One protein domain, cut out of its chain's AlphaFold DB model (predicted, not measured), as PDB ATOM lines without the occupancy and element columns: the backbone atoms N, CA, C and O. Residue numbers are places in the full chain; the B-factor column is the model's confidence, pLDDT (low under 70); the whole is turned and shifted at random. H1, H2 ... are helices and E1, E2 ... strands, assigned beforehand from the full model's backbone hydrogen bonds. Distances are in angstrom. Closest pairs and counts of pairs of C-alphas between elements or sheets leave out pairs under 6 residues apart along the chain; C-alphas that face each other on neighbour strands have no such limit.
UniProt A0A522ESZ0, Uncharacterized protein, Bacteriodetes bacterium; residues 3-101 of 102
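Overview. This is residues 3 to 101 of the 102 residues of an uncharacterized protein of Bacteriodetes bacterium (UniProt A0A522ESZ0). A compact head has one long helical arm: in the head, H1 covers one face of a strongly twisted three-stranded sheet, residues 66 to 74 of H3 pack beside its edge strand E3 at the sheet's level, and residues 81 to 101 stick out and make the length. The printed part has 99 residues, running E1, E2, E3, H1, H2, H3; the sheet's order is E2, E1, E3, antiparallel, and the class is mixed, helices and strands. The whole is loose, radius of gyration of the C-alphas 17.7 A, spanning 62 by 30 by 19 A.

Along the chain. Find C-alpha 3 at (1.868, -0.985, 120.140); there E1, residues 3 to 8, begins. E2 is residues 13 to 18. E3, residues 29 to 37, spans 19.1 A and bends by 64 degrees at residue 34. H1, residues 38 to 51, spans 20.0 A; H2 is residues 53 to 56. H3, residues 66 to 99, runs 49.6 A to C-alpha 99 at (-8.913, -36.640, 134.607).

Arrangement. Start at the hairpin E1 and E2, antiparallel, where N 4 and O 17 are 2.8 A apart, within hydrogen-bond range. On the other side of E1 is E3, antiparallel, with N 5 and O 33 at 2.9 A, also within range. The arrangement is two layers, helices H1 and H3 on one face of the sheet. H1 is over E1 at a height over the sheet of 9.9 A, along the strands at 8 degrees on the local plane. For H3, look at the C-alphas of Leu 32 in E3 and Lys 70, their closest, 6.4 A apart. H1 and H3 are close but not clearly touching, the closest C-alphas being Phe 44 and Phe 76, 6.9 A. H2 is not on the sheet; it is close to H1 but not clearly touching, the closest C-alphas being His 49 and Leu 55, 6.5 A. In H1 and H3 every O i to N i+4 pair is within hydrogen-bond range; H2 is too short for one, and its 1 pair of O i and N i+3 is within range.

Size, cuts and confidence. The farthest C-alphas, Ala 26 and Gln 101, are 62.9 A apart. The printed part has no cut, and no link is long. Residues 56 to 61 and residue 101 have pLDDT under 70.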
ATOM      1  N   ILE A   3       0.920  -1.968 120.651       88.62
ATOM      2  CA  ILE A   3       1.868  -0.985 120.140       88.62
ATOM      3  C   ILE A   3       1.985  -1.088 118.625       88.62
ATOM      4  O   ILE A   3       1.594  -2.082 118.000       88.62
ATOM      5  N   ARG A   4       2.544  -0.044 118.031       92.12
ATOM      6  CA  ARG A   4       3.007  -0.051 116.655       92.12
ATOM      7  C   ARG A   4       4.494  -0.382 116.653       92.12
ATOM      8  O   ARG A   4       5.280   0.227 117.371       92.12
ATOM      9  N   LEU A   5       4.861  -1.382 115.860       94.25
ATOM     10  CA  LEU A   5       6.248  -1.763 115.638       94.25
ATOM     11  C   LEU A   5       6.738  -1.087 114.362       94.25
ATOM     12  O   LEU A   5       6.167  -1.284 113.286       94.25
ATOM     13  N   GLU A   6       7.807  -0.314 114.475       94.94
ATOM     14  CA  GLU A   6       8.412   0.434 113.381       94.94
ATOM     15  C   GLU A   6       9.868   0.015 113.186       94.94
ATOM     16  O   GLU A   6      10.552  -0.371 114.133       94.94
ATOM     17  N   TYR A   7      10.349   0.117 111.950       94.94
ATOM     18  CA  TYR A   7      11.734  -0.170 111.594       94.94
ATOM     19  C   TYR A   7      12.289   0.922 110.680       94.94
ATOM     20  O   TYR A   7      11.648   1.293 109.692       94.94
ATOM     21  N   SER A   8      13.490   1.411 110.993       92.25
ATOM     22  CA  SER A   8      14.270   2.282 110.115       92.25
ATOM     23  C   SER A   8      15.454   1.508 109.546       92.25
ATOM     24  O   SER A   8      16.381   1.139 110.265       92.25
ATOM     25  N   GLN A   9      15.441   1.300 108.228       90.00
ATOM     26  CA  GLN A   9      16.594   0.758 107.505       90.00
ATOM     27  C   GLN A   9      17.766   1.747 107.504       90.00
ATOM     28  O   GLN A   9      18.905   1.323 107.382       90.00
ATOM     29  N   THR A  10      17.508   3.051 107.622       87.94
ATOM     30  CA  THR A  10      18.563   4.071 107.655       87.94
ATOM     31  C   THR A  10      19.302   4.043 108.986       87.94
ATOM     32  O   THR A  10      20.526   4.100 109.014       87.94
ATOM     33  N   GLU A  11      18.562   3.926 110.090       87.88
ATOM     34  CA  GLU A  11      19.148   3.923 111.432       87.88
ATOM     35  C   GLU A  11      19.528   2.526 111.927       87.88
ATOM     36  O   GLU A  11      20.257   2.415 112.909       87.88
ATOM     37  N   GLY A  12      19.021   1.468 111.286       88.75
ATOM     38  CA  GLY A  12      19.194   0.094 111.755       88.75
ATOM     39  C   GLY A  12      18.463  -0.173 113.071       88.75
ATOM     40  O   GLY A  12      18.894  -1.016 113.848       88.75
ATOM     41  N   LYS A  13      17.370   0.546 113.343       91.00
ATOM     42  CA  LYS A  13      16.699   0.553 114.649       91.00
ATOM     43  C   LYS A  13      15.226   0.208 114.557       91.00
ATOM     44  O   LYS A  13      14.565   0.459 113.548       91.00
ATOM     45  N   PHE A  14      14.729  -0.330 115.664       93.06
ATOM     46  CA  PHE A  14      13.309  -0.496 115.916       93.06
ATOM     47  C   PHE A  14      12.791   0.613 116.812       93.06
ATOM     48  O   PHE A  14      13.499   1.084 117.700       93.06
ATOM     49  N   ASN A  15      11.537   0.976 116.592       92.50
ATOM     50  CA  ASN A  15      10.804   1.869 117.466       92.50
ATOM     51  C   ASN A  15       9.481   1.202 117.869       92.50
ATOM     52  O   ASN A  15       8.812   0.573 117.043       92.50
ATOM     53  N   LEU A  16       9.170   1.269 119.163       91.56
ATOM     54  CA  LEU A  16       7.988   0.674 119.785       91.56
ATOM     55  C   LEU A  16       7.158   1.827 120.349       91.56
ATOM     56  O   LEU A  16       7.443   2.317 121.438       91.56
ATOM     57  N   THR A  17       6.162   2.268 119.592       88.62
ATOM     58  CA  THR A  17       5.349   3.455 119.903       88.62
ATOM     59  C   THR A  17       3.896   3.093 120.136       88.62
ATOM     60  O   THR A  17       3.426   2.017 119.745       88.62
ATOM     61  N   GLU A  18       3.150   3.984 120.784       85.69
ATOM     62  CA  GLU A  18       1.712   3.798 120.887       85.69
ATOM     63  C   GLU A  18       1.071   3.894 119.500       85.69
ATOM     64  O   GLU A  18       1.557   4.574 118.595       85.69
ATOM     65  N   ALA A  19      -0.049   3.196 119.305       75.06
ATOM     66  CA  ALA A  19      -0.687   3.120 117.991       75.06
ATOM     67  C   ALA A  19      -1.093   4.498 117.427       75.06
ATOM     68  O   ALA A  19      -1.172   4.640 116.206       75.06
ATOM     69  N   MET A  20      -1.324   5.484 118.302       78.00
ATOM     70  CA  MET A  20      -1.778   6.836 117.960       78.00
ATOM     71  C   MET A  20      -0.641   7.850 117.779       78.00
ATOM     72  O   MET A  20      -0.893   8.939 117.267       78.00
ATOM     73  N   ASP A  21       0.595   7.509 118.152       83.50
ATOM     74  CA  ASP A  21       1.731   8.423 118.014       83.50
ATOM     75  C   ASP A  21       2.041   8.689 116.537       83.50
ATOM     76  O   ASP A  21       1.751   7.862 115.669       83.50
ATOM     77  N   GLN A  22       2.675   9.816 116.215       84.06
ATOM     78  CA  GLN A  22       3.145  10.067 114.849       84.06
ATOM     79  C   GLN A  22       4.386   9.222 114.531       84.06
ATOM     80  O   GLN A  22       5.231   8.988 115.391       84.06
ATOM     81  N   VAL A  23       4.497   8.756 113.284       84.50
ATOM     82  CA  VAL A  23       5.692   8.044 112.800       84.50
ATOM     83  C   VAL A  23       6.771   9.073 112.462       84.50
ATOM     84  O   VAL A  23       6.518   9.985 111.674       84.50
ATOM     85  N   ASP A  24       7.985   8.907 112.994       85.94
ATOM     86  CA  ASP A  24       9.134   9.752 112.641       85.94
ATOM     87  C   ASP A  24       9.683   9.363 111.254       85.94
ATOM     88  O   ASP A  24      10.674   8.640 111.094       85.94
ATOM     89  N   THR A  25       9.006   9.836 110.208       86.31
ATOM     90  CA  THR A  25       9.404   9.582 108.818       86.31
ATOM     91  C   THR A  25      10.717  10.267 108.450       86.31
ATOM     92  O   THR A  25      11.376   9.828 107.508       86.31
ATOM     93  N   ALA A  26      11.124  11.314 109.179       88.00
ATOM     94  CA  ALA A  26      12.376  12.027 108.931       88.00
ATOM     95  C   ALA A  26      13.594  11.135 109.214       88.00
ATOM     96  O   ALA A  26      14.571  11.166 108.469       88.00
ATOM     97  N   LYS A  27      13.497  10.259 110.220       85.69
ATOM     98  CA  LYS A  27      14.495   9.210 110.498       85.69
ATOM     99  C   LYS A  27      14.307   7.935 109.673       85.69
ATOM    100  O   LYS A  27      14.991   6.934 109.889       85.69
ATOM    101  N   GLY A  28      13.388   7.947 108.708       88.62
ATOM    102  CA  GLY A  28      13.138   6.822 107.812       88.62
ATOM    103  C   GLY A  28      12.396   5.651 108.457       88.62
ATOM    104  O   GLY A  28      12.430   4.551 107.899       88.62
ATOM    105  N   TYR A  29      11.731   5.857 109.601       92.44
ATOM    106  CA  TYR A  29      10.890   4.820 110.195       92.44
ATOM    107  C   TYR A  29       9.697   4.504 109.303       92.44
ATOM    108  O   TYR A  29       9.039   5.381 108.738       92.44
ATOM    109  N   LYS A  30       9.415   3.208 109.194       92.94
ATOM    110  CA  LYS A  30       8.242   2.663 108.518       92.94
ATOM    111  C   LYS A  30       7.567   1.653 109.429       92.94
ATOM    112  O   LYS A  30       8.236   0.868 110.101       92.94
ATOM    113  N   THR A  31       6.240   1.646 109.429       93.50
ATOM    114  CA  THR A  31       5.451   0.709 110.231       93.50
ATOM    115  C   THR A  31       5.593  -0.715 109.707       93.50
ATOM    116  O   THR A  31       5.194  -1.009 108.583       93.50
ATOM    117  N   LEU A  32       6.138  -1.602 110.538       92.50
ATOM    118  CA  LEU A  32       6.300  -3.024 110.255       92.50
ATOM    119  C   LEU A  32       5.062  -3.832 110.668       92.50
ATOM    120  O   LEU A  32       4.678  -4.769 109.971       92.50
ATOM    121  N   GLY A  33       4.418  -3.446 111.773       88.25
ATOM    122  CA  GLY A  33       3.189  -4.066 112.259       88.25
ATOM    123  C   GLY A  33       2.381  -3.127 113.152       88.25
ATOM    124  O   GLY A  33       2.941  -2.406 113.978       88.25
ATOM    125  N   CYS A  34       1.058  -3.146 112.990       82.88
ATOM    126  CA  CYS A  34       0.121  -2.410 113.836       82.88
ATOM    127  C   CYS A  34      -0.480  -3.338 114.893       82.88
ATOM    128  O   CYS A  34      -0.703  -4.518 114.625       82.88
ATOM    129  N   PHE A  35      -0.801  -2.785 116.062       83.56
ATOM    130  CA  PHE A  35      -1.501  -3.489 117.140       83.56
ATOM    131  C   PHE A  35      -0.805  -4.773 117.616       83.56
ATOM    132  O   PHE A  35      -1.452  -5.760 117.964       83.56
ATOM    133  N   VAL A  36       0.526  -4.761 117.644       85.06
ATOM    134  CA  VAL A  36       1.313  -5.879 118.163       85.06
ATOM    135  C   VAL A  36       1.326  -5.785 119.686       85.06
ATOM    136  O   VAL A  36       1.548  -4.712 120.246       85.06
ATOM    137  N   ALA A  37       1.096  -6.900 120.378       88.75
ATOM    138  CA  ALA A  37       1.269  -6.943 121.826       88.75
ATOM    139  C   ALA A  37       2.723  -6.587 122.185       88.75
ATOM    140  O   ALA A  37       3.648  -7.162 121.607       88.75
ATOM    141  N   THR A  38       2.927  -5.681 123.148       89.62
ATOM    142  CA  THR A  38       4.264  -5.185 123.536       89.62
ATOM    143  C   THR A  38       5.273  -6.311 123.768       89.62
ATOM    144  O   THR A  38       6.376  -6.263 123.237       89.62
ATOM    145  N   GLU A  39       4.881  -7.362 124.488       90.69
ATOM    146  CA  GLU A  39       5.744  -8.517 124.760       90.69
ATOM    147  C   GLU A  39       6.204  -9.228 123.476       90.69
ATOM    148  O   GLU A  39       7.381  -9.554 123.329       90.69
ATOM    149  N   LYS A  40       5.297  -9.430 122.509       90.19
ATOM    150  CA  LYS A  40       5.641 -10.065 121.227       90.19
ATOM    151  C   LYS A  40       6.587  -9.200 120.410       90.19
ATOM    152  O   LYS A  40       7.503  -9.729 119.791       90.19
ATOM    153  N   ALA A  41       6.370  -7.887 120.416       92.38
ATOM    154  CA  ALA A  41       7.252  -6.955 119.735       92.38
ATOM    155  C   ALA A  41       8.663  -6.975 120.337       92.38
ATOM    156  O   ALA A  41       9.617  -7.076 119.577       92.38
ATOM    157  N   ILE A  42       8.788  -6.978 121.671       93.25
ATOM    158  CA  ILE A  42      10.080  -7.093 122.369       93.25
ATOM    159  C   ILE A  42      10.779  -8.408 121.999       93.25
ATOM    160  O   ILE A  42      11.911  -8.392 121.523       93.25
ATOM    161  N   ARG A  43      10.080  -9.548 122.114       94.12
ATOM    162  CA  ARG A  43      10.631 -10.866 121.742       94.12
ATOM    163  C   ARG A  43      11.105 -10.904 120.289       94.12
ATOM    164  O   ARG A  43      12.156 -11.473 120.001       94.12
ATOM    165  N   PHE A  44      10.336 -10.311 119.377       94.94
ATOM    166  CA  PHE A  44      10.726 -10.201 117.978       94.94
ATOM    167  C   PHE A  44      11.990  -9.352 117.820       94.94
ATOM    168  O   PHE A  44      12.947  -9.803 117.194       94.94
ATOM    169  N   THR A  45      12.030  -8.151 118.401       94.31
ATOM    170  CA  THR A  45      13.201  -7.279 118.280       94.31
ATOM    171  C   THR A  45      14.447  -7.916 118.881       94.31
ATOM    172  O   THR A  45      15.508  -7.830 118.273       94.31
ATOM    173  N   ASP A  46      14.341  -8.618 120.007       93.50
ATOM    174  CA  ASP A  46      15.471  -9.313 120.633       93.50
ATOM    175  C   ASP A  46      15.998 -10.454 119.751       93.50
ATOM    176  O   ASP A  46      17.213 -10.607 119.563       93.50
ATOM    177  N   ALA A  47      15.090 -11.219 119.134       93.62
ATOM    178  CA  ALA A  47      15.450 -12.256 118.170       93.62
ATOM    179  C   ALA A  47      16.171 -11.666 116.947       93.62
ATOM    180  O   ALA A  47      17.170 -12.220 116.478       93.62
ATOM    181  N   ILE A  48      15.716 -10.508 116.459       94.50
ATOM    182  CA  ILE A  48      16.369  -9.801 115.357       94.50
ATOM    183  C   ILE A  48      17.748  -9.278 115.752       94.50
ATOM    184  O   ILE A  48      18.687  -9.485 114.989       94.50
ATOM    185  N   HIS A  49      17.912  -8.648 116.916       91.75
ATOM    186  CA  HIS A  49      19.229  -8.181 117.368       91.75
ATOM    187  C   HIS A  49      20.214  -9.341 117.538       91.75
ATOM    188  O   HIS A  49      21.385  -9.205 117.198       91.75
ATOM    189  N   SER A  50      19.735 -10.507 117.978       91.06
ATOM    190  CA  SER A  50      20.556 -11.719 118.073       91.06
ATOM    191  C   SER A  50      21.000 -12.224 116.693       91.06
ATOM    192  O   SER A  50      22.152 -12.607 116.504       91.06
ATOM    193  N   LYS A  51      20.099 -12.193 115.701       91.69
ATOM    194  CA  LYS A  51      20.372 -12.624 114.318       91.69
ATOM    195  C   LYS A  51      21.206 -11.610 113.527       91.69
ATOM    196  O   LYS A  51      21.998 -11.988 112.665       91.69
ATOM    197  N   TYR A  52      21.033 -10.328 113.822       89.88
ATOM    198  CA  TYR A  52      21.666  -9.195 113.155       89.88
ATOM    199  C   TYR A  52      22.323  -8.270 114.193       89.88
ATOM    200  O   TYR A  52      21.889  -7.128 114.364       89.88
ATOM    201  N   PRO A  53      23.417  -8.704 114.845       84.69
ATOM    202  CA  PRO A  53      24.053  -7.948 115.933       84.69
ATOM    203  C   PRO A  53      24.574  -6.574 115.498       84.69
ATOM    204  O   PRO A  53      24.773  -5.681 116.317       84.69
ATOM    205  N   LYS A  54      24.767  -6.378 114.187       82.56
ATOM    206  CA  LYS A  54      25.238  -5.116 113.618       82.56
ATOM    207  C   LYS A  54      24.188  -4.007 113.585       82.56
ATOM    208  O   LYS A  54      24.567  -2.852 113.434       82.56
ATOM    209  N   LEU A  55      22.900  -4.322 113.753       80.56
ATOM    210  CA  LEU A  55      21.845  -3.306 113.902       80.56
ATOM    211  C   LEU A  55      22.154  -2.342 115.060       80.56
ATOM    212  O   LEU A  55      21.891  -1.148 114.975       80.56
ATOM    213  N   SER A  56      22.817  -2.845 116.101       67.88
ATOM    214  CA  SER A  56      23.205  -2.070 117.277       67.88
ATOM    215  C   SER A  56      24.542  -1.336 117.124       67.88
ATOM    216  O   SER A  56      24.874  -0.507 117.967       67.88
ATOM    217  N   SER A  57      25.350  -1.655 116.100       64.31
ATOM    218  CA  SER A  57      26.774  -1.288 116.081       64.31
ATOM    219  C   SER A  57      27.104  -0.003 115.322       64.31
ATOM    220  O   SER A  57      28.256   0.416 115.356       64.31
ATOM    221  N   GLY A  58      26.146   0.628 114.626       59.50
ATOM    222  CA  GLY A  58      26.340   1.915 113.924       59.50
ATOM    223  C   GLY A  58      27.423   1.912 112.828       59.50
ATOM    224  O   GLY A  58      27.718   2.940 112.226       59.50
ATOM    225  N   THR A  59      28.031   0.758 112.562       57.53
ATOM    226  CA  THR A  59      29.050   0.556 111.535       57.53
ATOM    227  C   THR A  59      28.377   0.635 110.176       57.53
ATOM    228  O   THR A  59      27.395  -0.076 109.987       57.53
ATOM    229  N   GLY A  60      28.900   1.450 109.254       57.34
ATOM    230  CA  GLY A  60      28.322   1.805 107.943       57.34
ATOM    231  C   GLY A  60      28.115   0.668 106.926       57.34
ATOM    232  O   GLY A  60      28.391   0.837 105.744       57.34
ATOM    233  N   GLN A  61      27.651  -0.498 107.371       65.38
ATOM    234  CA  GLN A  61      27.101  -1.560 106.543       65.38
ATOM    235  C   GLN A  61      25.621  -1.293 106.273       65.38
ATOM    236  O   GLN A  61      24.912  -0.738 107.110       65.38
ATOM    237  N   SER A  62      25.139  -1.734 105.111       72.50
ATOM    238  CA  SER A  62      23.715  -1.677 104.795       72.50
ATOM    239  C   SER A  62      22.926  -2.548 105.773       72.50
ATOM    240  O   SER A  62      23.118  -3.768 105.817       72.50
ATOM    241  N   PHE A  63      22.023  -1.934 106.532       88.44
ATOM    242  CA  PHE A  63      21.075  -2.662 107.367       88.44
ATOM    243  C   PHE A  63      20.069  -3.447 106.502       88.44
ATOM    244  O   PHE A  63      19.859  -3.091 105.334       88.44
ATOM    245  N   PRO A  64      19.459  -4.526 107.039       91.88
ATOM    246  CA  PRO A  64      18.433  -5.292 106.341       91.88
ATOM    247  C   PRO A  64      17.374  -4.395 105.703       91.88
ATOM    248  O   PRO A  64      16.930  -3.406 106.285       91.88
ATOM    249  N   SER A  65      16.946  -4.743 104.492       93.56
ATOM    250  CA  SER A  65      15.903  -3.971 103.829       93.56
ATOM    251  C   SER A  65      14.589  -4.047 104.602       93.56
ATOM    252  O   SER A  65      14.303  -5.030 105.290       93.56
ATOM    253  N   PHE A  66      13.736  -3.036 104.436       93.00
ATOM    254  CA  PHE A  66      12.396  -3.077 105.023       93.00
ATOM    255  C   PHE A  66      11.607  -4.329 104.589       93.00
ATOM    256  O   PHE A  66      10.934  -4.948 105.410       93.00
ATOM    257  N   SER A  67      11.745  -4.757 103.325       94.69
ATOM    258  CA  SER A  67      11.133  -6.005 102.840       94.69
ATOM    259  C   SER A  67      11.660  -7.222 103.591       94.69
ATOM    260  O   SER A  67      10.873  -8.046 104.043       94.69
ATOM    261  N   LYS A  68      12.981  -7.302 103.791       95.31
ATOM    262  CA  LYS A  68      13.585  -8.398 104.545       95.31
ATOM    263  C   LYS A  68      13.046  -8.444 105.974       95.31
ATOM    264  O   LYS A  68      12.745  -9.522 106.468       95.31
ATOM    265  N   MET A  69      12.868  -7.289 106.613       95.44
ATOM    266  CA  MET A  69      12.331  -7.230 107.971       95.44
ATOM    267  C   MET A  69      10.861  -7.665 108.056       95.44
ATOM    268  O   MET A  69      10.459  -8.268 109.050       95.44
ATOM    269  N   LYS A  70      10.065  -7.427 107.005       95.00
ATOM    270  CA  LYS A  70       8.699  -7.969 106.916       95.00
ATOM    271  C   LYS A  70       8.704  -9.492 106.853       95.00
ATOM    272  O   LYS A  70       7.907 -10.122 107.543       95.00
ATOM    273  N   ASP A  71       9.598 -10.069 106.052       96.44
ATOM    274  CA  ASP A  71       9.720 -11.523 105.941       96.44
ATOM    275  C   ASP A  71      10.120 -12.136 107.287       96.44
ATOM    276  O   ASP A  71       9.549 -13.141 107.705       96.44
ATOM    277  N   GLU A  72      11.058 -11.508 108.000       96.56
ATOM    278  CA  GLU A  72      11.459 -11.950 109.338       96.56
ATOM    279  C   GLU A  72      10.300 -11.876 110.344       96.56
ATOM    280  O   GLU A  72      10.089 -12.824 111.100       96.56
ATOM    281  N   LEU A  73       9.507 -10.796 110.331       95.19
ATOM    282  CA  LEU A  73       8.323 -10.682 111.188       95.19
ATOM    283  C   LEU A  73       7.290 -11.769 110.868       95.19
ATOM    284  O   LEU A  73       6.734 -12.378 111.780       95.19
ATOM    285  N   TYR A  74       7.048 -12.043 109.586       94.06
ATOM    286  CA  TYR A  74       6.137 -13.107 109.176       94.06
ATOM    287  C   TYR A  74       6.601 -14.476 109.688       94.06
ATOM    288  O   TYR A  74       5.820 -15.195 110.308       94.06
ATOM    289  N   GLN A  75       7.878 -14.819 109.492       95.75
ATOM    290  CA  GLN A  75       8.429 -16.089 109.972       95.75
ATOM    291  C   GLN A  75       8.368 -16.203 111.498       95.75
ATOM    292  O   GLN A  75       8.005 -17.256 112.019       95.75
ATOM    293  N   PHE A  76       8.645 -15.112 112.216       95.00
ATOM    294  CA  PHE A  76       8.506 -15.066 113.669       95.00
ATOM    295  C   PHE A  76       7.073 -15.375 114.121       95.00
ATOM    296  O   PHE A  76       6.873 -16.180 115.028       95.00
ATOM    297  N   LEU A  77       6.066 -14.780 113.473       92.00
ATOM    298  CA  LEU A  77       4.659 -15.027 113.802       92.00
ATOM    299  C   LEU A  77       4.233 -16.464 113.490       92.00
ATOM    300  O   LEU A  77       3.513 -17.069 114.283       92.00
ATOM    301  N   VAL A  78       4.687 -17.019 112.364       94.69
ATOM    302  CA  VAL A  78       4.431 -18.421 112.006       94.69
ATOM    303  C   VAL A  78       4.980 -19.358 113.080       94.69
ATOM    304  O   VAL A  78       4.284 -20.283 113.495       94.69
ATOM    305  N   GLU A  79       6.198 -19.111 113.555       94.69
ATOM    306  CA  GLU A  79       6.817 -19.940 114.587       94.69
ATOM    307  C   GLU A  79       6.133 -19.784 115.954       94.69
ATOM    308  O   GLU A  79       5.852 -20.778 116.621       94.69
ATOM    309  N   ASP A  80       5.766 -18.561 116.345       90.00
ATOM    310  CA  ASP A  80       5.045 -18.304 117.601       90.00
ATOM    311  C   ASP A  80       3.675 -19.010 117.627       90.00
ATOM    312  O   ASP A  80       3.286 -19.581 118.647       90.00
ATOM    313  N   ILE A  81       2.966 -19.050 116.491       92.62
ATOM    314  CA  ILE A  81       1.699 -19.786 116.355       92.62
ATOM    315  C   ILE A  81       1.916 -21.297 116.498       92.62
ATOM    316  O   ILE A  81       1.133 -21.959 117.185       92.62
ATOM    317  N   LYS A  82       2.968 -21.855 115.884       95.81
ATOM    318  CA  LYS A  82       3.287 -23.287 116.013       95.81
ATOM    319  C   LYS A  82       3.580 -23.665 117.463       95.81
ATOM    320  O   LYS A  82       2.980 -24.609 117.973       95.81
ATOM    321  N   LEU A  83       4.430 -22.897 118.143       93.62
ATOM    322  CA  LEU A  83       4.768 -23.132 119.549       93.62
ATOM    323  C   LEU A  83       3.533 -23.049 120.454       93.62
ATOM    324  O   LEU A  83       3.376 -23.865 121.364       93.62
ATOM    325  N   LEU A  84       2.625 -22.105 120.186       92.94
ATOM    326  CA  LEU A  84       1.361 -22.004 120.912       92.94
ATOM    327  C   LEU A  84       0.490 -23.252 120.708       92.94
ATOM    328  O   LEU A  84      -0.027 -23.799 121.683       92.94
ATOM    329  N   ALA A  85       0.354 -23.722 119.466       95.06
ATOM    330  CA  ALA A  85      -0.417 -24.921 119.150       95.06
ATOM    331  C   ALA A  85       0.158 -26.167 119.845       95.06
ATOM    332  O   ALA A  85      -0.587 -26.928 120.466       95.06
ATOM    333  N   GLU A  86       1.482 -26.339 119.823       96.62
ATOM    334  CA  GLU A  86       2.152 -27.423 120.545       96.62
ATOM    335  C   GLU A  86       1.919 -27.346 122.054       96.62
ATOM    336  O   GLU A  86       1.649 -28.358 122.703       96.62
ATOM    337  N   HIS A  87       2.012 -26.148 122.636       95.19
ATOM    338  CA  HIS A  87       1.780 -25.958 124.061       95.19
ATOM    339  C   HIS A  87       0.331 -26.296 124.444       95.19
ATOM    340  O   HIS A  87       0.089 -26.936 125.474       95.19
ATOM    341  N   MET A  88      -0.640 -25.895 123.618       96.31
ATOM    342  CA  MET A  88      -2.051 -26.229 123.815       96.31
ATOM    343  C   MET A  88      -2.289 -27.742 123.758       96.31
ATOM    344  O   MET A  88      -2.940 -28.274 124.659       96.31
ATOM    345  N   ASP A  89      -1.713 -28.442 122.778       96.56
ATOM    346  CA  ASP A  89      -1.817 -29.904 122.656       96.56
ATOM    347  C   ASP A  89      -1.190 -30.629 123.859       96.56
ATOM    348  O   ASP A  89      -1.827 -31.485 124.482       96.56
ATOM    349  N   ARG A  90       0.021 -30.230 124.274       95.94
ATOM    350  CA  ARG A  90       0.679 -30.783 125.473       95.94
ATOM    351  C   ARG A  90      -0.166 -30.564 126.729       95.94
ATOM    352  O   ARG A  90      -0.321 -31.475 127.543       95.94
ATOM    353  N   THR A  91      -0.738 -29.369 126.879       94.88
ATOM    354  CA  THR A  91      -1.601 -29.030 128.020       94.88
ATOM    355  C   THR A  91      -2.877 -29.867 128.017       94.88
ATOM    356  O   THR A  91      -3.278 -30.379 129.062       94.88
ATOM    357  N   TYR A  92      -3.502 -30.038 126.851       94.75
ATOM    358  CA  TYR A  92      -4.692 -30.866 126.690       94.75
ATOM    359  C   TYR A  92      -4.415 -32.327 127.060       94.75
ATOM    360  O   TYR A  92      -5.094 -32.871 127.931       94.75
ATOM    361  N   LYS A  93      -3.364 -32.935 126.492       94.69
ATOM    362  CA  LYS A  93      -2.956 -34.319 126.795       94.69
ATOM    363  C   LYS A  93      -2.722 -34.537 128.287       94.69
ATOM    364  O   LYS A  93      -3.218 -35.510 128.851       94.69
ATOM    365  N   ARG A  94      -2.036 -33.598 128.947       93.19
ATOM    366  CA  ARG A  94      -1.815 -33.645 130.399       93.19
ATOM    367  C   ARG A  94      -3.128 -33.606 131.184       93.19
ATOM    368  O   ARG A  94      -3.282 -34.353 132.142       93.19
ATOM    369  N   ARG A  95      -4.077 -32.749 130.794       93.56
ATOM    370  CA  ARG A  95      -5.387 -32.655 131.463       93.56
ATOM    371  C   ARG A  95      -6.202 -33.936 131.307       93.56
ATOM    372  O   ARG A  95      -6.769 -34.395 132.289       93.56
ATOM    373  N   VAL A  96      -6.216 -34.529 130.114       94.62
ATOM    374  CA  VAL A  96      -6.895 -35.812 129.864       94.62
ATOM    375  C   VAL A  96      -6.310 -36.923 130.736       94.62
ATOM    376  O   VAL A  96      -7.060 -37.666 131.356       94.62
ATOM    377  N   GLN A  97      -4.978 -37.008 130.841       93.06
ATOM    378  CA  GLN A  97      -4.318 -37.990 131.707       93.06
ATOM    379  C   GLN A  97      -4.713 -37.832 133.178       93.06
ATOM    380  O   GLN A  97      -5.023 -38.826 133.821       93.06
ATOM    381  N   LEU A  98      -4.734 -36.601 133.696       92.25
ATOM    382  CA  LEU A  98      -5.104 -36.336 135.089       92.25
ATOM    383  C   LEU A  98      -6.576 -36.656 135.382       92.25
ATOM    384  O   LEU A  98      -6.885 -37.144 136.461       92.25
ATOM    385  N   LEU A  99      -7.480 -36.385 134.436       91.25
ATOM    386  CA  LEU A  99      -8.913 -36.640 134.607       91.25
ATOM    387  C   LEU A  99      -9.279 -38.121 134.473       91.25
ATOM    388  O   LEU A  99     -10.198 -38.562 135.142       91.25
ATOM    389  N   ASN A 100      -8.555 -38.886 133.653       81.25
ATOM    390  CA  ASN A 100      -8.758 -40.334 133.512       81.25
ATOM    391  C   ASN A 100      -8.054 -41.159 134.610       81.25
ATOM    392  O   ASN A 100      -8.109 -42.387 134.582       81.25
ATOM    393  N   GLN A 101      -7.334 -40.502 135.525       66.44
ATOM    394  CA  GLN A 101      -6.719 -41.105 136.715       66.44
ATOM    395  C   GLN A 101      -7.572 -40.920 137.985       66.44
ATOM    396  O   GLN A 101      -7.162 -41.380 139.052       66.44
TER     397      GLN A 101